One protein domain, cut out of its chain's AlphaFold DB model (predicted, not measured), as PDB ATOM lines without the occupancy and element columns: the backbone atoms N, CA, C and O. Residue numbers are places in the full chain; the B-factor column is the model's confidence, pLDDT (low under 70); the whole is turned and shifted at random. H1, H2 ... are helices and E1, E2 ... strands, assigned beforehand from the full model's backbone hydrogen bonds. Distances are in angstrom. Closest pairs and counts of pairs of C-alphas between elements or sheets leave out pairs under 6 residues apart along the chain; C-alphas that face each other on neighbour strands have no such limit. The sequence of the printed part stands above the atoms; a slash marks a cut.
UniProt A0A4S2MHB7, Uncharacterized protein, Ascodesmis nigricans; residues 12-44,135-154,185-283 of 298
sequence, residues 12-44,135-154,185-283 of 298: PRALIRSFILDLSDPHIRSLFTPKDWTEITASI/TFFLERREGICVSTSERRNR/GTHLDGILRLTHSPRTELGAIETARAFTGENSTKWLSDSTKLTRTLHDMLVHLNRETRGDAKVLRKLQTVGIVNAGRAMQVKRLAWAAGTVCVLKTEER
ATOM      1  N   PRO A  12      13.408 -17.442 -41.178       44.66
ATOM      2  CA  PRO A  12      14.645 -16.931 -40.606       44.66
ATOM      3  C   PRO A  12      14.366 -16.386 -39.201       44.66
ATOM      4  O   PRO A  12      13.531 -15.493 -39.051       44.66
ATOM      5  N   ARG A  13      15.070 -16.903 -38.178       37.22
ATOM      6  CA  ARG A  13      14.922 -16.605 -36.725       37.22
ATOM      7  C   ARG A  13      14.796 -15.115 -36.344       37.22
ATOM      8  O   ARG A  13      14.541 -14.786 -35.190       37.22
ATOM      9  N   ALA A  14      15.013 -14.207 -37.283       45.38
ATOM     10  CA  ALA A  14      14.908 -12.773 -37.117       45.38
ATOM     11  C   ALA A  14      13.493 -12.189 -37.313       45.38
ATOM     12  O   ALA A  14      13.236 -11.141 -36.734       45.38
ATOM     13  N   LEU A  15      12.582 -12.823 -38.069       43.12
ATOM     14  CA  LEU A  15      11.220 -12.286 -38.287       43.12
ATOM     15  C   LEU A  15      10.314 -12.442 -37.054       43.12
ATOM     16  O   LEU A  15       9.486 -11.576 -36.786       43.12
ATOM     17  N   ILE A  16      10.563 -13.460 -36.222       44.69
ATOM     18  CA  ILE A  16       9.875 -13.660 -34.932       44.69
ATOM     19  C   ILE A  16      10.158 -12.498 -33.954       44.69
ATOM     20  O   ILE A  16       9.360 -12.222 -33.067       44.69
ATOM     21  N   ARG A  17      11.268 -11.759 -34.127       50.69
ATOM     22  CA  ARG A  17      11.586 -10.573 -33.306       50.69
ATOM     23  C   ARG A  17      10.863  -9.294 -33.741       50.69
ATOM     24  O   ARG A  17      10.949  -8.309 -33.013       50.69
ATOM     25  N   SER A  18      10.181  -9.305 -34.885       62.81
ATOM     26  CA  SER A  18       9.525  -8.124 -35.458       62.81
ATOM     27  C   SER A  18       8.048  -8.342 -35.812       62.81
ATOM     28  O   SER A  18       7.439  -7.407 -36.307       62.81
ATOM     29  N   PHE A  19       7.478  -9.537 -35.569       83.50
ATOM     30  CA  PHE A  19       6.077  -9.900 -35.874       83.50
ATOM     31  C   PHE A  19       5.562  -9.271 -37.185       83.50
ATOM     32  O   PHE A  19       4.536  -8.593 -37.210       83.50
ATOM     33  N   ILE A  20       6.323  -9.470 -38.266       90.50
ATOM     34  CA  ILE A  20       5.987  -8.971 -39.603       90.50
ATOM     35  C   ILE A  20       5.335 -10.103 -40.391       90.50
ATOM     36  O   ILE A  20       5.953 -11.153 -40.572       90.50
ATOM     37  N   LEU A  21       4.118  -9.873 -40.874       91.88
ATOM     38  CA  LEU A  21       3.425 -10.748 -41.812       91.88
ATOM     39  C   LEU A  21       3.710 -10.273 -43.239       91.88
ATOM     40  O   LEU A  21       3.330  -9.161 -43.603       91.88
ATOM     41  N   ASP A  22       4.386 -11.096 -44.038       91.06
ATOM     42  CA  ASP A  22       4.562 -10.827 -45.466       91.06
ATOM     43  C   ASP A  22       3.298 -11.243 -46.225       91.06
ATOM     44  O   ASP A  22       2.951 -12.423 -46.282       91.06
ATOM     45  N   LEU A  23       2.599 -10.263 -46.798       91.69
ATOM     46  CA  LEU A  23       1.353 -10.480 -47.531       91.69
ATOM     47  C   LEU A  23       1.566 -11.143 -48.897       91.69
ATOM     48  O   LEU A  23       0.603 -11.618 -49.496       91.69
ATOM     49  N   SER A  24       2.806 -11.168 -49.391       87.44
ATOM     50  CA  SER A  24       3.175 -11.849 -50.635       87.44
ATOM     51  C   SER A  24       3.595 -13.308 -50.434       87.44
ATOM     52  O   SER A  24       3.719 -14.028 -51.418       87.44
ATOM     53  N   ASP A  25       3.766 -13.767 -49.189       87.75
ATOM     54  CA  ASP A  25       4.160 -15.145 -48.885       87.75
ATOM     55  C   ASP A  25       2.927 -16.081 -48.845       87.75
ATOM     56  O   ASP A  25       2.084 -15.968 -47.941       87.75
ATOM     57  N   PRO A  26       2.805 -17.050 -49.781       88.38
ATOM     58  CA  PRO A  26       1.688 -17.994 -49.801       88.38
ATOM     59  C   PRO A  26       1.613 -18.866 -48.545       88.38
ATOM     60  O   PRO A  26       0.518 -19.252 -48.129       88.38
ATOM     61  N   HIS A  27       2.757 -19.167 -47.923       89.81
ATOM     62  CA  HIS A  27       2.795 -19.934 -46.689       89.81
ATOM     63  C   HIS A  27       2.185 -19.131 -45.542       89.81
ATOM     64  O   HIS A  27       1.317 -19.658 -44.850       89.81
ATOM     65  N   ILE A  28       2.541 -17.850 -45.391       89.88
ATOM     66  CA  ILE A  28       1.929 -16.972 -44.381       89.88
ATOM     67  C   ILE A  28       0.422 -16.870 -44.601       89.88
ATOM     68  O   ILE A  28      -0.335 -17.049 -43.651       89.88
ATOM     69  N   ARG A  29      -0.025 -16.674 -45.848       91.62
ATOM     70  CA  ARG A  29      -1.456 -16.650 -46.188       91.62
ATOM     71  C   ARG A  29      -2.186 -17.925 -45.766       91.62
ATOM     72  O   ARG A  29      -3.298 -17.840 -45.258       91.62
ATOM     73  N   SER A  30      -1.565 -19.091 -45.953       94.12
ATOM     74  CA  SER A  30      -2.174 -20.388 -45.621       94.12
ATOM     75  C   SER A  30      -2.421 -20.609 -44.122       94.12
ATOM     76  O   SER A  30      -3.186 -21.499 -43.762       94.12
ATOM     77  N   LEU A  31      -1.808 -19.799 -43.249       94.44
ATOM     78  CA  LEU A  31      -1.979 -19.884 -41.795       94.44
ATOM     79  C   LEU A  31      -3.269 -19.218 -41.290       94.44
ATOM     80  O   LEU A  31      -3.595 -19.358 -40.113       94.44
ATOM     81  N   PHE A  32      -3.983 -18.485 -42.147       94.94
ATOM     82  CA  PHE A  32      -5.151 -17.691 -41.774       94.94
ATOM     83  C   PHE A  32      -6.399 -18.141 -42.526       94.94
ATOM     84  O   PHE A  32      -6.330 -18.614 -43.664       94.94
ATOM     85  N   THR A  33      -7.568 -17.957 -41.909       96.94
ATOM     86  CA  THR A  33      -8.827 -18.153 -42.633       96.94
ATOM     87  C   THR A  33      -8.981 -17.079 -43.718       96.94
ATOM     88  O   THR A  33      -8.406 -15.993 -43.597       96.94
ATOM     89  N   PRO A  34      -9.786 -17.313 -44.773       96.31
ATOM     90  CA  PRO A  34     -10.038 -16.290 -45.788       96.31
ATOM     91  C   PRO A  34     -10.566 -14.976 -45.199       96.31
ATOM     92  O   PRO A  34     -10.167 -13.905 -45.646       96.31
ATOM     93  N   LYS A  35     -11.413 -15.061 -44.164       96.62
ATOM     94  CA  LYS A  35     -11.954 -13.897 -43.453       96.62
ATOM     95  C   LYS A  35     -10.849 -13.110 -42.745       96.62
ATOM     96  O   LYS A  35     -10.755 -11.901 -42.947       96.62
ATOM     97  N   ASP A  36     -10.002 -13.791 -41.973       94.06
ATOM     98  CA  ASP A  36      -8.885 -13.148 -41.268       94.06
ATOM     99  C   ASP A  36      -7.907 -12.525 -42.267       94.06
ATOM    100  O   ASP A  36      -7.420 -11.417 -42.065       94.06
ATOM    101  N   TRP A  37      -7.653 -13.201 -43.390       93.69
ATOM    102  CA  TRP A  37      -6.778 -12.684 -44.434       93.69
ATOM    103  C   TRP A  37      -7.316 -11.395 -45.065       93.69
ATOM    104  O   TRP A  37      -6.556 -10.450 -45.289       93.69
ATOM    105  N   THR A  38      -8.624 -11.317 -45.322       93.50
ATOM    106  CA  THR A  38      -9.267 -10.080 -45.786       93.50
ATOM    107  C   THR A  38      -9.111  -8.951 -44.766       93.50
ATOM    108  O   THR A  38      -8.785  -7.832 -45.151       93.50
ATOM    109  N   GLU A  39      -9.272  -9.228 -43.472       92.19
ATOM    110  CA  GLU A  39      -9.087  -8.223 -42.417       92.19
ATOM    111  C   GLU A  39      -7.627  -7.752 -42.310       92.19
ATOM    112  O   GLU A  39      -7.351  -6.550 -42.299       92.19
ATOM    113  N   ILE A  40      -6.675  -8.688 -42.317       91.56
ATOM    114  CA  ILE A  40      -5.236  -8.400 -42.269       91.56
ATOM    115  C   ILE A  40      -4.825  -7.547 -43.474       91.56
ATOM    116  O   ILE A  40      -4.140  -6.537 -43.313       91.56
ATOM    117  N   THR A  41      -5.252  -7.918 -44.681       91.00
ATOM    118  CA  THR A  41      -4.915  -7.175 -45.905       91.00
ATOM    119  C   THR A  41      -5.597  -5.808 -45.974       91.00
ATOM    120  O   THR A  41      -5.007  -4.879 -46.518       91.00
ATOM    121  N   ALA A  42      -6.773  -5.631 -45.366       90.00
ATOM    122  CA  ALA A  42      -7.446  -4.334 -45.273       90.00
ATOM    123  C   ALA A  42      -6.740  -3.334 -44.337       90.00
ATOM    124  O   ALA A  42      -7.004  -2.134 -44.415       90.00
ATOM    125  N   SER A  43      -5.824  -3.795 -43.474       87.12
ATOM    126  CA  SER A  43      -5.082  -2.916 -42.560       87.12
ATOM    127  C   SER A  43      -4.079  -1.997 -43.265       87.12
ATOM    128  O   SER A  43      -3.743  -0.929 -42.749       87.12
ATOM    129  N   ILE A  44      -3.622  -2.367 -44.468       88.69
ATOM    130  CA  ILE A  44      -2.742  -1.513 -45.260       88.69
ATOM    131  C   ILE A  44      -3.574  -0.592 -46.154       88.69
ATOM    132  O   ILE A  44      -4.319  -1.037 -47.024       88.69
ATOM    133  N   THR A 135       8.239  18.589 -48.176       91.06
ATOM    134  CA  THR A 135       7.960  17.699 -47.042       91.06
ATOM    135  C   THR A 135       9.052  16.660 -46.835       91.06
ATOM    136  O   THR A 135       9.340  16.309 -45.689       91.06
ATOM    137  N   PHE A 136       9.649  16.165 -47.915       90.69
ATOM    138  CA  PHE A 136      10.581  15.048 -47.869       90.69
ATOM    139  C   PHE A 136      11.744  15.243 -48.834       90.69
ATOM    140  O   PHE A 136      11.587  15.834 -49.895       90.69
ATOM    141  N   PHE A 137      12.891  14.679 -48.477       91.88
ATOM    142  CA  PHE A 137      14.046  14.577 -49.358       91.88
ATOM    143  C   PHE A 137      14.578  13.146 -49.358       91.88
ATOM    144  O   PHE A 137      14.511  12.435 -48.348       91.88
ATOM    145  N   LEU A 138      15.093  12.727 -50.510       93.62
ATOM    146  CA  LEU A 138      15.761  11.446 -50.686       93.62
ATOM    147  C   LEU A 138      17.272  11.677 -50.708       93.62
ATOM    148  O   LEU A 138      17.788  12.374 -51.577       93.62
ATOM    149  N   GLU A 139      17.979  11.071 -49.764       91.50
ATOM    150  CA  GLU A 139      19.438  11.080 -49.721       91.50
ATOM    151  C   GLU A 139      19.953   9.765 -50.308       91.50
ATOM    152  O   GLU A 139      19.612   8.691 -49.807       91.50
ATOM    153  N   ARG A 140      20.726   9.841 -51.399       90.25
ATOM    154  CA  ARG A 140      21.330   8.686 -52.077       90.25
ATOM    155  C   ARG A 140      22.748   8.445 -51.571       90.25
ATOM    156  O   ARG A 140      23.516   9.389 -51.429       90.25
ATOM    157  N   ARG A 141      23.100   7.159 -51.471       81.62
ATOM    158  CA  ARG A 141      24.393   6.606 -51.043       81.62
ATOM    159  C   ARG A 141      24.744   6.934 -49.591       81.62
ATOM    160  O   ARG A 141      24.344   7.944 -49.037       81.62
ATOM    161  N   GLU A 142      25.483   6.017 -48.972       75.88
ATOM    162  CA  GLU A 142      26.087   6.187 -47.640       75.88
ATOM    163  C   GLU A 142      25.124   6.511 -46.482       75.88
ATOM    164  O   GLU A 142      25.526   6.930 -45.394       75.88
ATOM    165  N   GLY A 143      23.833   6.236 -46.674       83.12
ATOM    166  CA  GLY A 143      22.810   6.494 -45.677       83.12
ATOM    167  C   GLY A 143      22.925   5.528 -44.504       83.12
ATOM    168  O   GLY A 143      22.627   4.337 -44.626       83.12
ATOM    169  N   ILE A 144      23.295   6.029 -43.326       92.25
ATOM    170  CA  ILE A 144      23.198   5.262 -42.081       92.25
ATOM    171  C   ILE A 144      21.818   5.495 -41.467       92.25
ATOM    172  O   ILE A 144      21.495   6.609 -41.058       92.25
ATOM    173  N   CYS A 145      21.029   4.425 -41.344       94.62
ATOM    174  CA  CYS A 145      19.702   4.487 -40.739       94.62
ATOM    175  C   CYS A 145      19.777   4.824 -39.242       94.62
ATOM    176  O   CYS A 145      20.219   4.010 -38.414       94.62
ATOM    177  N   VAL A 146      19.287   6.009 -38.891       94.50
ATOM    178  CA  VAL A 146      19.220   6.529 -37.524       94.50
ATOM    179  C   VAL A 146      18.294   5.665 -36.678       94.50
ATOM    180  O   VAL A 146      18.686   5.245 -35.590       94.50
ATOM    181  N   SER A 147      17.132   5.281 -37.204       93.69
ATOM    182  CA  SER A 147      16.134   4.488 -36.471       93.69
ATOM    183  C   SER A 147      16.688   3.122 -36.037       93.69
ATOM    184  O   SER A 147      16.511   2.671 -34.899       93.69
ATOM    185  N   THR A 148      17.472   2.485 -36.915       92.69
ATOM    186  CA  THR A 148      18.190   1.245 -36.586       92.69
ATOM    187  C   THR A 148      19.264   1.492 -35.525       92.69
ATOM    188  O   THR A 148      19.426   0.686 -34.599       92.69
ATOM    189  N   SER A 149      20.017   2.587 -35.655       92.75
ATOM    190  CA  SER A 149      21.041   2.980 -34.684       92.75
ATOM    191  C   SER A 149      20.426   3.175 -33.295       92.75
ATOM    192  O   SER A 149      20.886   2.581 -32.320       92.75
ATOM    193  N   GLU A 150      19.330   3.918 -33.189       91.44
ATOM    194  CA  GLU A 150      18.630   4.154 -31.927       91.44
ATOM    195  C   GLU A 150      18.118   2.863 -31.294       91.44
ATOM    196  O   GLU A 150      18.309   2.638 -30.097       91.44
ATOM    197  N   ARG A 151      17.531   1.949 -32.080       90.44
ATOM    198  CA  ARG A 151      17.135   0.636 -31.553       90.44
ATOM    199  C   ARG A 151      18.336  -0.130 -31.000       90.44
ATOM    200  O   ARG A 151      18.239  -0.688 -29.907       90.44
ATOM    201  N   ARG A 152      19.456  -0.176 -31.732       89.25
ATOM    202  CA  ARG A 152      20.675  -0.900 -31.317       89.25
ATOM    203  C   ARG A 152      21.302  -0.328 -30.046       89.25
ATOM    204  O   ARG A 152      21.953  -1.083 -29.326       89.25
ATOM    205  N   ASN A 153      21.103   0.962 -29.780       88.38
ATOM    206  CA  ASN A 153      21.675   1.667 -28.633       88.38
ATOM    207  C   ASN A 153      20.647   2.009 -27.538       88.38
ATOM    208  O   ASN A 153      21.000   2.690 -26.584       88.38
ATOM    209  N   ARG A 154      19.405   1.510 -27.617       84.19
ATOM    210  CA  ARG A 154      18.306   1.830 -26.680       84.19
ATOM    211  C   ARG A 154      18.635   1.593 -25.202       84.19
ATOM    212  O   ARG A 154      18.118   2.295 -24.346       84.19
ATOM    213  N   GLY A 185      23.890   2.358 -37.385       91.00
ATOM    214  CA  GLY A 185      22.697   1.827 -38.039       91.00
ATOM    215  C   GLY A 185      22.999   0.825 -39.152       91.00
ATOM    216  O   GLY A 185      24.133   0.379 -39.339       91.00
ATOM    217  N   THR A 186      21.959   0.428 -39.879       92.38
ATOM    218  CA  THR A 186      22.124  -0.269 -41.161       92.38
ATOM    219  C   THR A 186      22.528   0.750 -42.222       92.38
ATOM    220  O   THR A 186      21.977   1.845 -42.241       92.38
ATOM    221  N   HIS A 187      23.484   0.384 -43.071       93.00
ATOM    222  CA  HIS A 187      23.900   1.184 -44.219       93.00
ATOM    223  C   HIS A 187      23.005   0.872 -45.418       93.00
ATOM    224  O   HIS A 187      22.799  -0.312 -45.694       93.00
ATOM    225  N   LEU A 188      22.485   1.897 -46.086       93.75
ATOM    226  CA  LEU A 188      21.495   1.805 -47.161       93.75
ATOM    227  C   LEU A 188      21.939   2.651 -48.363       93.75
ATOM    228  O   LEU A 188      22.678   3.626 -48.196       93.75
ATOM    229  N   ASP A 189      21.452   2.309 -49.554       92.88
ATOM    230  CA  ASP A 189      21.771   3.023 -50.800       92.88
ATOM    231  C   ASP A 189      20.892   4.259 -51.016       92.88
ATOM    232  O   ASP A 189      21.221   5.138 -51.816       92.88
ATOM    233  N   GLY A 190      19.800   4.373 -50.261       94.44
ATOM    234  CA  GLY A 190      19.048   5.610 -50.129       94.44
ATOM    235  C   GLY A 190      18.196   5.650 -48.866       94.44
ATOM    236  O   GLY A 190      17.779   4.607 -48.355       94.44
ATOM    237  N   ILE A 191      17.931   6.852 -48.353       96.12
ATOM    238  CA  ILE A 191      17.043   7.086 -47.206       96.12
ATOM    239  C   ILE A 191      16.117   8.262 -47.510       96.12
ATOM    240  O   ILE A 191      16.572   9.349 -47.861       96.12
ATOM    241  N   LEU A 192      14.815   8.045 -47.331       95.62
ATOM    242  CA  LEU A 192      13.789   9.079 -47.420       95.62
ATOM    243  C   LEU A 192      13.550   9.683 -46.031       95.62
ATOM    244  O   LEU A 192      13.216   8.955 -45.089       95.62
ATOM    245  N   ARG A 193      13.698  11.002 -45.901       95.00
ATOM    246  CA  ARG A 193      13.587  11.739 -44.630       95.00
ATOM    247  C   ARG A 193      12.625  12.910 -44.738       95.00
ATOM    248  O   ARG A 193      12.409  13.441 -45.824       95.00
ATOM    249  N   LEU A 194      12.078  13.331 -43.599       93.88
ATOM    250  CA  LEU A 194      11.323  14.579 -43.509       93.88
ATOM    251  C   LEU A 194      12.260  15.788 -43.575       93.88
ATOM    252  O   LEU A 194      13.255  15.851 -42.856       93.88
ATOM    253  N   THR A 195      11.895  16.798 -44.361       91.69
ATOM    254  CA  THR A 195      12.684  18.034 -44.501       91.69
ATOM    255  C   THR A 195      12.762  18.815 -43.187       91.69
ATOM    256  O   THR A 195      13.827  19.287 -42.803       91.69
ATOM    257  N   HIS A 196      11.651  18.904 -42.451       90.69
ATOM    258  CA  HIS A 196      11.579  19.620 -41.171       90.69
ATOM    259  C   HIS A 196      12.044  18.782 -39.966       90.69
ATOM    260  O   HIS A 196      12.209  19.319 -38.874       90.69
ATOM    261  N   SER A 197      12.260  17.475 -40.152       90.38
ATOM    262  CA  SER A 197      12.812  16.579 -39.133       90.38
ATOM    263  C   SER A 197      13.747  15.554 -39.787       90.38
ATOM    264  O   SER A 197      13.364  14.405 -40.006       90.38
ATOM    265  N   PRO A 198      15.000  15.932 -40.101       85.94
ATOM    266  CA  PRO A 198      15.922  15.077 -40.859       85.94
ATOM    267  C   PRO A 198      16.312  13.760 -40.169       85.94
ATOM    268  O   PRO A 198      16.924  12.897 -40.789       85.94
ATOM    269  N   ARG A 199      15.996  13.592 -38.879       90.25
ATOM    270  CA  ARG A 199      16.182  12.322 -38.149       90.25
ATOM    271  C   ARG A 199      14.989  11.374 -38.283       90.25
ATOM    272  O   ARG A 199      15.134  10.192 -37.976       90.25
ATOM    273  N   THR A 200      13.850  11.880 -38.745       94.25
ATOM    274  CA  THR A 200      12.647  11.097 -39.003       94.25
ATOM    275  C   THR A 200      12.742  10.483 -40.394       94.25
ATOM    276  O   THR A 200      12.689  11.171 -41.415       94.25
ATOM    277  N   GLU A 201      12.903   9.165 -40.423       96.25
ATOM    278  CA  GLU A 201      13.079   8.382 -41.642       96.25
ATOM    279  C   GLU A 201      11.760   7.697 -42.015       96.25
ATOM    280  O   GLU A 201      11.134   7.036 -41.185       96.25
ATOM    281  N   LEU A 202      11.340   7.850 -43.271       95.12
ATOM    282  CA  LEU A 202      10.071   7.331 -43.795       95.12
ATOM    283  C   LEU A 202      10.262   6.154 -44.751       95.12
ATOM    284  O   LEU A 202       9.321   5.417 -45.043       95.12
ATOM    285  N   GLY A 203      11.475   5.971 -45.261       96.06
ATOM    286  CA  GLY A 203      11.738   4.951 -46.253       96.06
ATOM    287  C   GLY A 203      13.209   4.775 -46.571       96.06
ATOM    288  O   GLY A 203      14.062   5.534 -46.110       96.06
ATOM    289  N   ALA A 204      13.496   3.745 -47.355       96.38
ATOM    290  CA  ALA A 204      14.853   3.348 -47.693       96.38
ATOM    291  C   ALA A 204      14.934   2.685 -49.072       96.38
ATOM    292  O   ALA A 204      13.957   2.111 -49.557       96.38
ATOM    293  N   ILE A 205      16.120   2.739 -49.672       94.88
ATOM    294  CA  ILE A 205      16.445   2.114 -50.954       94.88
ATOM    295  C   ILE A 205      17.618   1.154 -50.753       94.88
ATOM    296  O   ILE A 205      18.593   1.492 -50.080       94.88
ATOM    297  N   GLU A 206      17.508  -0.036 -51.336       92.94
ATOM    298  CA  GLU A 206      18.621  -0.963 -51.539       92.94
ATOM    299  C   GLU A 206      18.764  -1.249 -53.025       92.94
ATOM    300  O   GLU A 206      17.800  -1.649 -53.687       92.94
ATOM    301  N   THR A 207      19.983  -1.099 -53.522       87.50
ATOM    302  CA  THR A 207      20.300  -1.338 -54.916       87.50
ATOM    303  C   THR A 207      21.129  -2.619 -55.043       87.50
ATOM    304  O   THR A 207      21.974  -2.970 -54.216       87.50
ATOM    305  N   ALA A 208      20.874  -3.377 -56.105       80.31
ATOM    306  CA  ALA A 208      21.707  -4.498 -56.497       80.31
ATOM    307  C   ALA A 208      22.139  -4.382 -57.960       80.31
ATOM    308  O   ALA A 208      21.380  -3.990 -58.841       80.31
ATOM    309  N   ARG A 209      23.366  -4.814 -58.254       68.62
ATOM    310  CA  ARG A 209      23.916  -4.802 -59.620       68.62
ATOM    311  C   ARG A 209      23.018  -5.454 -60.679       68.62
ATOM    312  O   ARG A 209      22.890  -4.919 -61.775       68.62
ATOM    313  N   ALA A 210      22.448  -6.624 -60.395       68.94
ATOM    314  CA  ALA A 210      21.663  -7.377 -61.367       68.94
ATOM    315  C   ALA A 210      20.520  -8.129 -60.693       68.94
ATOM    316  O   ALA A 210      20.664  -8.632 -59.577       68.94
ATOM    317  N   PHE A 211      19.401  -8.240 -61.404       72.06
ATOM    318  CA  PHE A 211      18.309  -9.114 -61.015       72.06
ATOM    319  C   PHE A 211      18.547 -10.512 -61.597       72.06
ATOM    320  O   PHE A 211      18.422 -10.713 -62.801       72.06
ATOM    321  N   THR A 212      18.900 -11.475 -60.747       71.56
ATOM    322  CA  THR A 212      19.128 -12.879 -61.139       71.56
ATOM    323  C   THR A 212      17.978 -13.805 -60.731       71.56
ATOM    324  O   THR A 212      18.129 -15.023 -60.730       71.56
ATOM    325  N   GLY A 213      16.824 -13.233 -60.376       65.31
ATOM    326  CA  GLY A 213      15.658 -13.952 -59.868       65.31
ATOM    327  C   GLY A 213      15.308 -13.564 -58.431       65.31
ATOM    328  O   GLY A 213      16.156 -13.107 -57.657       65.31
ATOM    329  N   GLU A 214      14.040 -13.759 -58.069       62.03
ATOM    330  CA  GLU A 214      13.498 -13.403 -56.745       62.03
ATOM    331  C   GLU A 214      14.082 -14.274 -55.633       62.03
ATOM    332  O   GLU A 214      14.242 -13.824 -54.504       62.03
ATOM    333  N   ASN A 215      14.501 -15.487 -55.993       67.31
ATOM    334  CA  ASN A 215      15.135 -16.443 -55.093       67.31
ATOM    335  C   ASN A 215      16.656 -16.264 -54.992       67.31
ATOM    336  O   ASN A 215      17.328 -17.060 -54.334       67.31
ATOM    337  N   SER A 216      17.233 -15.254 -55.654       72.69
ATOM    338  CA  SER A 216      18.670 -15.017 -55.547       72.69
ATOM    339  C   SER A 216      19.035 -14.580 -54.128       72.69
ATOM    340  O   SER A 216      18.376 -13.735 -53.521       72.69
ATOM    341  N   THR A 217      20.122 -15.139 -53.587       70.62
ATOM    342  CA  THR A 217      20.547 -14.880 -52.202       70.62
ATOM    343  C   THR A 217      20.746 -13.391 -51.926       70.62
ATOM    344  O   THR A 217      20.394 -12.923 -50.846       70.62
ATOM    345  N   LYS A 218      21.273 -12.635 -52.901       74.62
ATOM    346  CA  LYS A 218      21.455 -11.185 -52.767       74.62
ATOM    347  C   LYS A 218      20.110 -10.462 -52.696       74.62
ATOM    348  O   LYS A 218      19.898  -9.711 -51.754       74.62
ATOM    349  N   TRP A 219      19.179 -10.759 -53.604       78.38
ATOM    350  CA  TRP A 219      17.847 -10.150 -53.594       78.38
ATOM    351  C   TRP A 219      17.086 -10.439 -52.294       78.38
ATOM    352  O   TRP A 219      16.557  -9.525 -51.665       78.38
ATOM    353  N   LEU A 220      17.091 -11.695 -51.837       78.50
ATOM    354  CA  LEU A 220      16.452 -12.093 -50.578       78.50
ATOM    355  C   LEU A 220      17.113 -11.441 -49.356       78.50
ATOM    356  O   LEU A 220      16.420 -10.997 -48.436       78.50
ATOM    357  N   SER A 221      18.447 -11.372 -49.339       81.06
ATOM    358  CA  SER A 221      19.213 -10.730 -48.267       81.06
ATOM    359  C   SER A 221      18.917  -9.235 -48.187       81.06
ATOM    360  O   SER A 221      18.585  -8.745 -47.104       81.06
ATOM    361  N   ASP A 222      18.977  -8.528 -49.315       84.62
ATOM    362  CA  ASP A 222      18.769  -7.079 -49.387       84.62
ATOM    363  C   ASP A 222      17.302  -6.736 -49.074       84.62
ATOM    364  O   ASP A 222      17.029  -5.864 -48.250       84.62
ATOM    365  N   SER A 223      16.349  -7.528 -49.575       85.25
ATOM    366  CA  SER A 223      14.926  -7.446 -49.211       85.25
ATOM    367  C   SER A 223      14.690  -7.637 -47.703       85.25
ATOM    368  O   SER A 223      13.968  -6.863 -47.065       85.25
ATOM    369  N   THR A 224      15.339  -8.632 -47.090       87.19
ATOM    370  CA  THR A 224      15.230  -8.894 -45.645       87.19
ATOM    371  C   THR A 224      15.862  -7.771 -44.820       87.19
ATOM    372  O   THR A 224      15.310  -7.357 -43.796       87.19
ATOM    373  N   LYS A 225      17.032  -7.280 -45.245       90.06
ATOM    374  CA  LYS A 225      17.742  -6.147 -44.634       90.06
ATOM    375  C   LYS A 225      16.870  -4.894 -44.675       90.06
ATOM    376  O   LYS A 225      16.675  -4.269 -43.632       90.06
ATOM    377  N   LEU A 226      16.306  -4.578 -45.839       92.94
ATOM    378  CA  LEU A 226      15.410  -3.448 -46.037       92.94
ATOM    379  C   LEU A 226      14.171  -3.564 -45.145       92.94
ATOM    380  O   LEU A 226      13.906  -2.660 -44.364       92.94
ATOM    381  N   THR A 227      13.485  -4.709 -45.157       93.44
ATOM    382  CA  THR A 227      12.274  -4.949 -44.346       93.44
ATOM    383  C   THR A 227      12.508  -4.698 -42.852       93.44
ATOM    384  O   THR A 227      11.698  -4.053 -42.186       93.44
ATOM    385  N   ARG A 228      13.640  -5.159 -42.305       91.50
ATOM    386  CA  ARG A 228      13.990  -4.908 -40.894       91.50
ATOM    387  C   ARG A 228      14.235  -3.431 -40.614       91.50
ATOM    388  O   ARG A 228      13.829  -2.934 -39.569       91.50
ATOM    389  N   THR A 229      14.905  -2.749 -41.533       94.38
ATOM    390  CA  THR A 229      15.157  -1.313 -41.423       94.38
ATOM    391  C   THR A 229      13.843  -0.527 -41.469       94.38
ATOM    392  O   THR A 229      13.623   0.314 -40.604       94.38
ATOM    393  N   LEU A 230      12.930  -0.854 -42.391       96.00
ATOM    394  CA  LEU A 230      11.599  -0.239 -42.470       96.00
ATOM    395  C   LEU A 230      10.796  -0.423 -41.179       96.00
ATOM    396  O   LEU A 230      10.104   0.497 -40.750       96.00
ATOM    397  N   HIS A 231      10.910  -1.589 -40.540       94.19
ATOM    398  CA  HIS A 231      10.299  -1.839 -39.236       94.19
ATOM    399  C   HIS A 231      10.921  -0.970 -38.139       94.19
ATOM    400  O   HIS A 231      10.201  -0.394 -37.328       94.19
ATOM    401  N   ASP A 232      12.249  -0.835 -38.114       93.94
ATOM    402  CA  ASP A 232      12.931   0.044 -37.161       93.94
ATOM    403  C   ASP A 232      12.490   1.512 -37.332       93.94
ATOM    404  O   ASP A 232      12.227   2.180 -36.332       93.94
ATOM    405  N   MET A 233      12.329   1.981 -38.577       95.50
ATOM    406  CA  MET A 233      11.765   3.299 -38.910       95.50
ATOM    407  C   MET A 233      10.307   3.435 -38.443       95.50
ATOM    408  O   MET A 233       9.951   4.409 -37.788       95.50
ATOM    409  N   LEU A 234       9.466   2.425 -38.680       94.38
ATOM    410  CA  LEU A 234       8.055   2.440 -38.280       94.38
ATOM    411  C   LEU A 234       7.882   2.470 -36.749       94.38
ATOM    412  O   LEU A 234       7.017   3.168 -36.217       94.38
ATOM    413  N   VAL A 235       8.736   1.749 -36.015       91.75
ATOM    414  CA  VAL A 235       8.793   1.800 -34.545       91.75
ATOM    415  C   VAL A 235       9.278   3.163 -34.049       91.75
ATOM    416  O   VAL A 235       8.836   3.612 -32.990       91.75
ATOM    417  N   HIS A 236      10.178   3.824 -34.778       92.38
ATOM    418  CA  HIS A 236      10.595   5.186 -34.459       92.38
ATOM    419  C   HIS A 236       9.429   6.170 -34.633       92.38
ATOM    420  O   HIS A 236       9.081   6.860 -33.677       92.38
ATOM    421  N   LEU A 237       8.727   6.124 -35.767       92.44
ATOM    422  CA  LEU A 237       7.534   6.940 -36.024       92.44
ATOM    423  C   LEU A 237       6.436   6.744 -34.966       92.44
ATOM    424  O   LEU A 237       5.781   7.697 -34.544       92.44
ATOM    425  N   ASN A 238       6.260   5.517 -34.468       90.94
ATOM    426  CA  ASN A 238       5.346   5.239 -33.359       90.94
ATOM    427  C   ASN A 238       5.704   6.028 -32.083       90.94
ATOM    428  O   ASN A 238       4.834   6.537 -31.380       90.94
ATOM    429  N   ARG A 239       6.998   6.188 -31.795       89.19
ATOM    430  CA  ARG A 239       7.463   6.957 -30.631       89.19
ATOM    431  C   ARG A 239       7.263   8.449 -30.821       89.19
ATOM    432  O   ARG A 239       6.813   9.110 -29.890       89.19
ATOM    433  N   GLU A 240       7.561   8.961 -32.012       89.69
ATOM    434  CA  GLU A 240       7.358  10.374 -32.344       89.69
ATOM    435  C   GLU A 240       5.879  10.768 -32.248       89.69
ATOM    436  O   GLU A 240       5.543  11.828 -31.725       89.69
ATOM    437  N   THR A 241       4.984   9.863 -32.649       89.06
ATOM    438  CA  THR A 241       3.525  10.038 -32.550       89.06
ATOM    439  C   THR A 241       2.944   9.644 -31.189       89.06
ATOM    440  O   THR A 241       1.726   9.635 -31.017       89.06
ATOM    441  N   ARG A 242       3.799   9.327 -30.205       89.00
ATOM    442  CA  ARG A 242       3.425   8.921 -28.836       89.00
ATOM    443  C   ARG A 242       2.399   7.780 -28.783       89.00
ATOM    444  O   ARG A 242       1.619   7.698 -27.837       89.00
ATOM    445  N   GLY A 243       2.396   6.900 -29.780       83.56
ATOM    446  CA  GLY A 243       1.462   5.783 -29.837       83.56
ATOM    447  C   GLY A 243       0.018   6.149 -30.172       83.56
ATOM    448  O   GLY A 243      -0.874   5.358 -29.868       83.56
ATOM    449  N   ASP A 244      -0.247   7.309 -30.784       88.44
ATOM    450  CA  ASP A 244      -1.606   7.665 -31.201       88.44
ATOM    451  C   ASP A 244      -2.139   6.668 -32.243       88.44
ATOM    452  O   ASP A 244      -1.782   6.698 -33.422       88.44
ATOM    453  N   ALA A 245      -3.063   5.805 -31.812       84.12
ATOM    454  CA  ALA A 245      -3.665   4.771 -32.643       84.12
ATOM    455  C   ALA A 245      -4.358   5.315 -33.908       84.12
ATOM    456  O   ALA A 245      -4.434   4.610 -34.917       84.12
ATOM    457  N   LYS A 246      -4.880   6.550 -33.892       86.75
ATOM    458  CA  LYS A 246      -5.498   7.165 -35.079       86.75
ATOM    459  C   LYS A 246      -4.450   7.545 -36.119       86.75
ATOM    460  O   LYS A 246      -4.727   7.410 -37.311       86.75
ATOM    461  N   VAL A 247      -3.278   7.998 -35.678       88.38
ATOM    462  CA  VAL A 247      -2.156   8.349 -36.556       88.38
ATOM    463  C   VAL A 247      -1.451   7.085 -37.035       88.38
ATOM    464  O   VAL A 247      -1.278   6.912 -38.237       88.38
ATOM    465  N   LEU A 248      -1.138   6.156 -36.127       84.38
ATOM    466  CA  LEU A 248      -0.437   4.903 -36.423       84.38
ATOM    467  C   LEU A 248      -1.082   4.083 -37.539       84.38
ATOM    468  O   LEU A 248      -0.369   3.562 -38.391       84.38
ATOM    469  N   ARG A 249      -2.419   4.010 -37.572       84.31
ATOM    470  CA  ARG A 249      -3.167   3.306 -38.631       84.31
ATOM    471  C   ARG A 249      -2.977   3.902 -40.030       84.31
ATOM    472  O   ARG A 249      -3.308   3.255 -41.015       84.31
ATOM    473  N   LYS A 250      -2.476   5.135 -40.123       88.19
ATOM    474  CA  LYS A 250      -2.194   5.835 -41.383       88.19
ATOM    475  C   LYS A 250      -0.705   5.855 -41.725       88.19
ATOM    476  O   LYS A 250      -0.356   6.223 -42.843       88.19
ATOM    477  N   LEU A 251       0.170   5.496 -40.784       90.50
ATOM    478  CA  LEU A 251       1.612   5.502 -41.005       90.50
ATOM    479  C   LEU A 251       2.043   4.269 -41.788       90.50
ATOM    480  O   LEU A 251       1.626   3.146 -41.506       90.50
ATOM    481  N   GLN A 252       2.933   4.502 -42.744       93.38
ATOM    482  CA  GLN A 252       3.589   3.465 -43.522       93.38
ATOM    483  C   GLN A 252       5.046   3.857 -43.722       93.38
ATOM    484  O   GLN A 252       5.349   5.040 -43.886       93.38
ATOM    485  N   THR A 253       5.935   2.870 -43.742       95.62
ATOM    486  CA  THR A 253       7.302   3.051 -44.231       95.62
ATOM    487  C   THR A 253       7.457   2.388 -45.593       95.62
ATOM    488  O   THR A 253       6.879   1.329 -45.855       95.62
ATOM    489  N   VAL A 254       8.204   3.037 -46.487       95.56
ATOM    490  CA  VAL A 254       8.316   2.633 -47.898       95.56
ATOM    491  C   VAL A 254       9.737   2.180 -48.209       95.56
ATOM    492  O   VAL A 254      10.701   2.902 -47.978       95.56
ATOM    493  N   GLY A 255       9.872   0.974 -48.743       95.44
ATOM    494  CA  GLY A 255      11.127   0.436 -49.243       95.44
ATOM    495  C   GLY A 255      11.125   0.334 -50.755       95.44
ATOM    496  O   GLY A 255      10.124  -0.073 -51.340       95.44
ATOM    497  N   ILE A 256      12.257   0.625 -51.381       93.88
ATOM    498  CA  ILE A 256      12.483   0.342 -52.797       93.88
ATOM    499  C   ILE A 256      13.682  -0.594 -52.908       93.88
ATOM    500  O   ILE A 256      14.729  -0.342 -52.320       93.88
ATOM    501  N   VAL A 257      13.519  -1.685 -53.653       90.81
ATOM    502  CA  VAL A 257      14.634  -2.531 -54.082       90.81
ATOM    503  C   VAL A 257      14.719  -2.449 -55.593       90.81
ATOM    504  O   VAL A 257      13.773  -2.838 -56.281       90.81
ATOM    505  N   ASN A 258      15.833  -1.966 -56.123       88.94
ATOM    506  CA  ASN A 258      16.087  -1.923 -57.557       88.94
ATOM    507  C   ASN A 258      17.304  -2.781 -57.914       88.94
ATOM    508  O   ASN A 258      18.319  -2.785 -57.224       88.94
ATOM    509  N   ALA A 259      17.194  -3.548 -58.999       85.94
ATOM    510  CA  ALA A 259      18.293  -4.341 -59.520       85.94
ATOM    511  C   ALA A 259      18.299  -4.384 -61.043       85.94
ATOM    512  O   ALA A 259      17.387  -4.921 -61.677       85.94
ATOM    513  N   GLY A 260      19.351  -3.832 -61.647       86.62
ATOM    514  CA  GLY A 260      19.386  -3.620 -63.090       86.62
ATOM    515  C   GLY A 260      18.182  -2.793 -63.553       86.62
ATOM    516  O   GLY A 260      18.023  -1.648 -63.147       86.62
ATOM    517  N   ARG A 261      17.312  -3.402 -64.367       86.38
ATOM    518  CA  ARG A 261      16.073  -2.804 -64.910       86.38
ATOM    519  C   ARG A 261      14.807  -3.185 -64.131       86.38
ATOM    520  O   ARG A 261      13.718  -2.758 -64.495       86.38
ATOM    521  N   ALA A 262      14.935  -3.987 -63.076       85.50
ATOM    522  CA  ALA A 262      13.816  -4.377 -62.229       85.50
ATOM    523  C   ALA A 262      13.750  -3.493 -60.980       85.50
ATOM    524  O   ALA A 262      14.777  -3.179 -60.381       85.50
ATOM    525  N   MET A 263      12.537  -3.160 -60.553       89.00
ATOM    526  CA  MET A 263      12.273  -2.479 -59.289       89.00
ATOM    527  C   MET A 263      11.119  -3.172 -58.574       89.00
ATOM    528  O   MET A 263      10.201  -3.693 -59.201       89.00
ATOM    529  N   GLN A 264      11.178  -3.179 -57.251       89.44
ATOM    530  CA  GLN A 264      10.118  -3.648 -56.380       89.44
ATOM    531  C   GLN A 264       9.914  -2.631 -55.266       89.44
ATOM    532  O   GLN A 264      10.866  -2.229 -54.596       89.44
ATOM    533  N   VAL A 265       8.662  -2.240 -55.057       92.81
ATOM    534  CA  VAL A 265       8.272  -1.367 -53.953       92.81
ATOM    535  C   VAL A 265       7.692  -2.227 -52.837       92.81
ATOM    536  O   VAL A 265       6.934  -3.166 -53.077       92.81
ATOM    537  N   LYS A 266       8.065  -1.912 -51.602       93.94
ATOM    538  CA  LYS A 266       7.576  -2.551 -50.385       93.94
ATOM    539  C   LYS A 266       6.984  -1.498 -49.470       93.94
ATOM    540  O   LYS A 266       7.533  -0.409 -49.334       93.94
ATOM    541  N   ARG A 267       5.884  -1.829 -48.809       95.38
ATOM    542  CA  ARG A 267       5.242  -0.967 -47.819       95.38
ATOM    543  C   ARG A 267       5.027  -1.745 -46.543       95.38
ATOM    544  O   ARG A 267       4.460  -2.834 -46.571       95.38
ATOM    545  N   LEU A 268       5.493  -1.186 -45.435       94.94
ATOM    546  CA  LEU A 268       5.313  -1.759 -44.114       94.94
ATOM    547  C   LEU A 268       4.375  -0.864 -43.304       94.94
ATOM    548  O   LEU A 268       4.575   0.348 -43.237       94.94
ATOM    549  N   ALA A 269       3.359  -1.463 -42.692       94.06
ATOM    550  CA  ALA A 269       2.367  -0.762 -41.885       94.06
ATOM    551  C   ALA A 269       2.022  -1.556 -40.621       94.06
ATOM    552  O   ALA A 269       2.288  -2.757 -40.534       94.06
ATOM    553  N   TRP A 270       1.400  -0.891 -39.650       90.25
ATOM    554  CA  TRP A 270       0.803  -1.560 -38.496       90.25
ATOM    555  C   TRP A 270      -0.515  -2.216 -38.897       90.25
ATOM    556  O   TRP A 270      -1.381  -1.545 -39.453       90.25
ATOM    557  N   ALA A 271      -0.687  -3.494 -38.561       86.69
ATOM    558  CA  ALA A 271      -1.987  -4.149 -38.675       86.69
ATOM    559  C   ALA A 271      -2.795  -3.956 -37.390       86.69
ATOM    560  O   ALA A 271      -3.813  -3.266 -37.372       86.69
ATOM    561  N   ALA A 272      -2.299  -4.527 -36.292       81.19
ATOM    562  CA  ALA A 272      -2.903  -4.418 -34.970       81.19
ATOM    563  C   ALA A 272      -1.872  -4.727 -33.877       81.19
ATOM    564  O   ALA A 272      -1.015  -5.597 -34.041       81.19
ATOM    565  N   GLY A 273      -1.970  -4.040 -32.735       80.06
ATOM    566  CA  GLY A 273      -1.075  -4.259 -31.595       80.06
ATOM    567  C   GLY A 273       0.400  -4.118 -31.982       80.06
ATOM    568  O   GLY A 273       0.825  -3.060 -32.436       80.06
ATOM    569  N   THR A 274       1.180  -5.188 -31.802       80.44
ATOM    570  CA  THR A 274       2.604  -5.245 -32.180       80.44
ATOM    571  C   THR A 274       2.855  -5.881 -33.550       80.44
ATOM    572  O   THR A 274       4.011  -6.076 -33.919       80.44
ATOM    573  N   VAL A 275       1.801  -6.245 -34.286       87.94
ATOM    574  CA  VAL A 275       1.903  -6.925 -35.581       87.94
ATOM    575  C   VAL A 275       2.013  -5.899 -36.701       87.94
ATOM    576  O   VAL A 275       1.186  -4.989 -36.821       87.94
ATOM    577  N   CYS A 276       3.023  -6.081 -37.545       92.06
ATOM    578  CA  CYS A 276       3.204  -5.319 -38.772       92.06
ATOM    579  C   CYS A 276       2.861  -6.182 -39.988       92.06
ATOM    580  O   CYS A 276       3.056  -7.397 -39.977       92.06
ATOM    581  N   VAL A 277       2.410  -5.546 -41.061       93.62
ATOM    582  CA  VAL A 277       2.188  -6.182 -42.362       93.62
ATOM    583  C   VAL A 277       3.118  -5.571 -43.393       93.62
ATOM    584  O   VAL A 277       3.247  -4.350 -43.483       93.62
ATOM    585  N   LEU A 278       3.777  -6.432 -44.162       94.12
ATOM    586  CA  LEU A 278       4.598  -6.064 -45.303       94.12
ATOM    587  C   LEU A 278       3.825  -6.389 -46.575       94.12
ATOM    588  O   LEU A 278       3.531  -7.549 -46.851       94.12
ATOM    589  N   LYS A 279       3.535  -5.367 -47.376       93.38
ATOM    590  CA  LYS A 279       3.026  -5.531 -48.732       93.38
ATOM    591  C   LYS A 279       4.153  -5.304 -49.724       93.38
ATOM    592  O   LYS A 279       4.771  -4.241 -49.734       93.38
ATOM    593  N   THR A 280       4.391  -6.292 -50.569       91.38
ATOM    594  CA  THR A 280       5.195  -6.130 -51.777       91.38
ATOM    595  C   THR A 280       4.251  -5.727 -52.906       91.38
ATOM    596  O   THR A 280       3.273  -6.429 -53.147       91.38
ATOM    597  N   GLU A 281       4.494  -4.589 -53.552       89.25
ATOM    598  CA  GLU A 281       3.716  -4.197 -54.728       89.25
ATOM    599  C   GLU A 281       4.131  -5.060 -55.923       89.25
ATOM    600  O   GLU A 281       5.320  -5.364 -56.098       89.25
ATOM    601  N   GLU A 282       3.144  -5.479 -56.715       72.88
ATOM    602  CA  GLU A 282       3.382  -6.280 -57.913       72.88
ATOM    603  C   GLU A 282       4.336  -5.542 -58.852       72.88
ATOM    604  O   GLU A 282       4.273  -4.320 -59.024       72.88
ATOM    605  N   ARG A 283       5.270  -6.291 -59.439       62.84
ATOM    606  CA  ARG A 283       6.163  -5.736 -60.451       62.84
ATOM    607  C   ARG A 283       5.324  -5.422 -61.676       62.84
ATOM    608  O   ARG A 283       4.557  -6.266 -62.122       62.84
TER     609      ARG A 283
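AT A GLANCE: This is residues 12 to 44, 135 to 154 and 185 to 283 of the 298 residues of an uncharacterized protein of Ascodesmis nigricans (UniProt A0A4S2MHB7). A strongly twisted sheet of seven strands curls round one long helix, H4, which packs along one face of it, mostly over E4, E5 and E6. The short helices H1 and H2 are the elements farthest from the mean of the C-alphas: H2 stands up from the sheet over E7, with H1 near it, while H3 packs crosswise on H4 and H5 sits near the last residues of H4. The printed part has 152 residues, with five named helices and seven named strands in the order E1 H1 H2 E2 H3 E3 E4 H4 H5 E5 E6 E7, and the sheet runs E1 E7 E6 E5 E4 E3 E2, mixed. The class is mixed, helices and strands; the whole is compact, with a radius of gyration of the C-alphas of 15.2 A, and spans 42 by 42 by 28 A.

IN THESE COORDINATES: E1 is residues 20 to 22, with C-alpha 20 at (5.987, -8.971, -39.603). H1 is residues 26 to 30, and H2, residues 34 to 42, is 12.2 A long. After the first cut comes E2, residues 136 to 144, 17.0 A long, which bends by 108 degrees at residue 141; H3 is residues 146 to 153, 10.4 A long. After the second cut comes E3, residues 187 to 194, 18.4 A long, which bends by 77 degrees at residue 190. E4 is residues 201 to 208, 21.5 A long. H4, the longest helix, is residues 217 to 240 and runs 34.7 A from C-alpha 217 at (20.547, -14.880, -52.202). H5 is residues 245 to 248. E5 is residues 252 to 259, 23.1 A long; E6, the longest strand, is residues 262 to 272, 32.0 A long. E7 is residues 275 to 280, 16.5 A long, with C-alpha 280 at (5.195, -6.130, -51.777).

HOW THE PARTS SIT: The edge strand E1 is parallel to E7, with N 21 and O 276 2.8 A apart, within hydrogen-bond range. E5, E6 and E7 form a meander, each strand the antiparallel neighbour of the one before; N 277 and O 269 are 2.8 A apart, and N 255 and O 266 are 2.8 A apart. E5 and E4 are parallel at 14 degrees, with N 256 and O 204 2.9 A apart; with H4 and H5 between them in the chain they make a strand-helix-strand unit, whose crossover is right-handed. E4 and E3 form a hairpin, with N 205 and O 190 2.8 A apart, and E3 is antiparallel to the other edge strand, E2, with N 141 and O 189 2.8 A apart. H4 is on the sheet, in two layers, a helix on one face of a sheet; its closest C-alphas to E5 are those of Leu 230 and Thr 253, 5.7 A apart. H3 touches H4, with residues 229 to 236 of H4 alone, about perpendicular at 85 degrees; the closest C-alphas are those of Ser 147 and Met 233, 5.1 A apart. H3 only grazes the sheet with residues 146 to 148, and H5 only grazes it with residues 245 to 248. H2 is over E7 at a height over the sheet of 11.4 A and stands up from the sheet at 50 degrees. H1 is only just not on the sheet, with 4 pairs of C-alphas within 10 A, and is close to but not clearly touching H2. In H1, H2, H3 and H4 every O i to N i+4 pair is within hydrogen-bond range; H5 is too short for such a pair.

THE WHOLE: The two C-alphas farthest apart are those of Lys 35 and Glu 142, at 43.2 A. Residues 45 to 134 are not printed, with 22.1 A from C-alpha 44 to C-alpha 135, nor are residues 155 to 184, with 12.2 A from C-alpha 154 to C-alpha 185. Of the links that are printed whole, none is long. The mean pLDDT of the printed part is 86.8, and it is under 70 at residues 12 to 18, 209 to 210, 213 to 215 and 283.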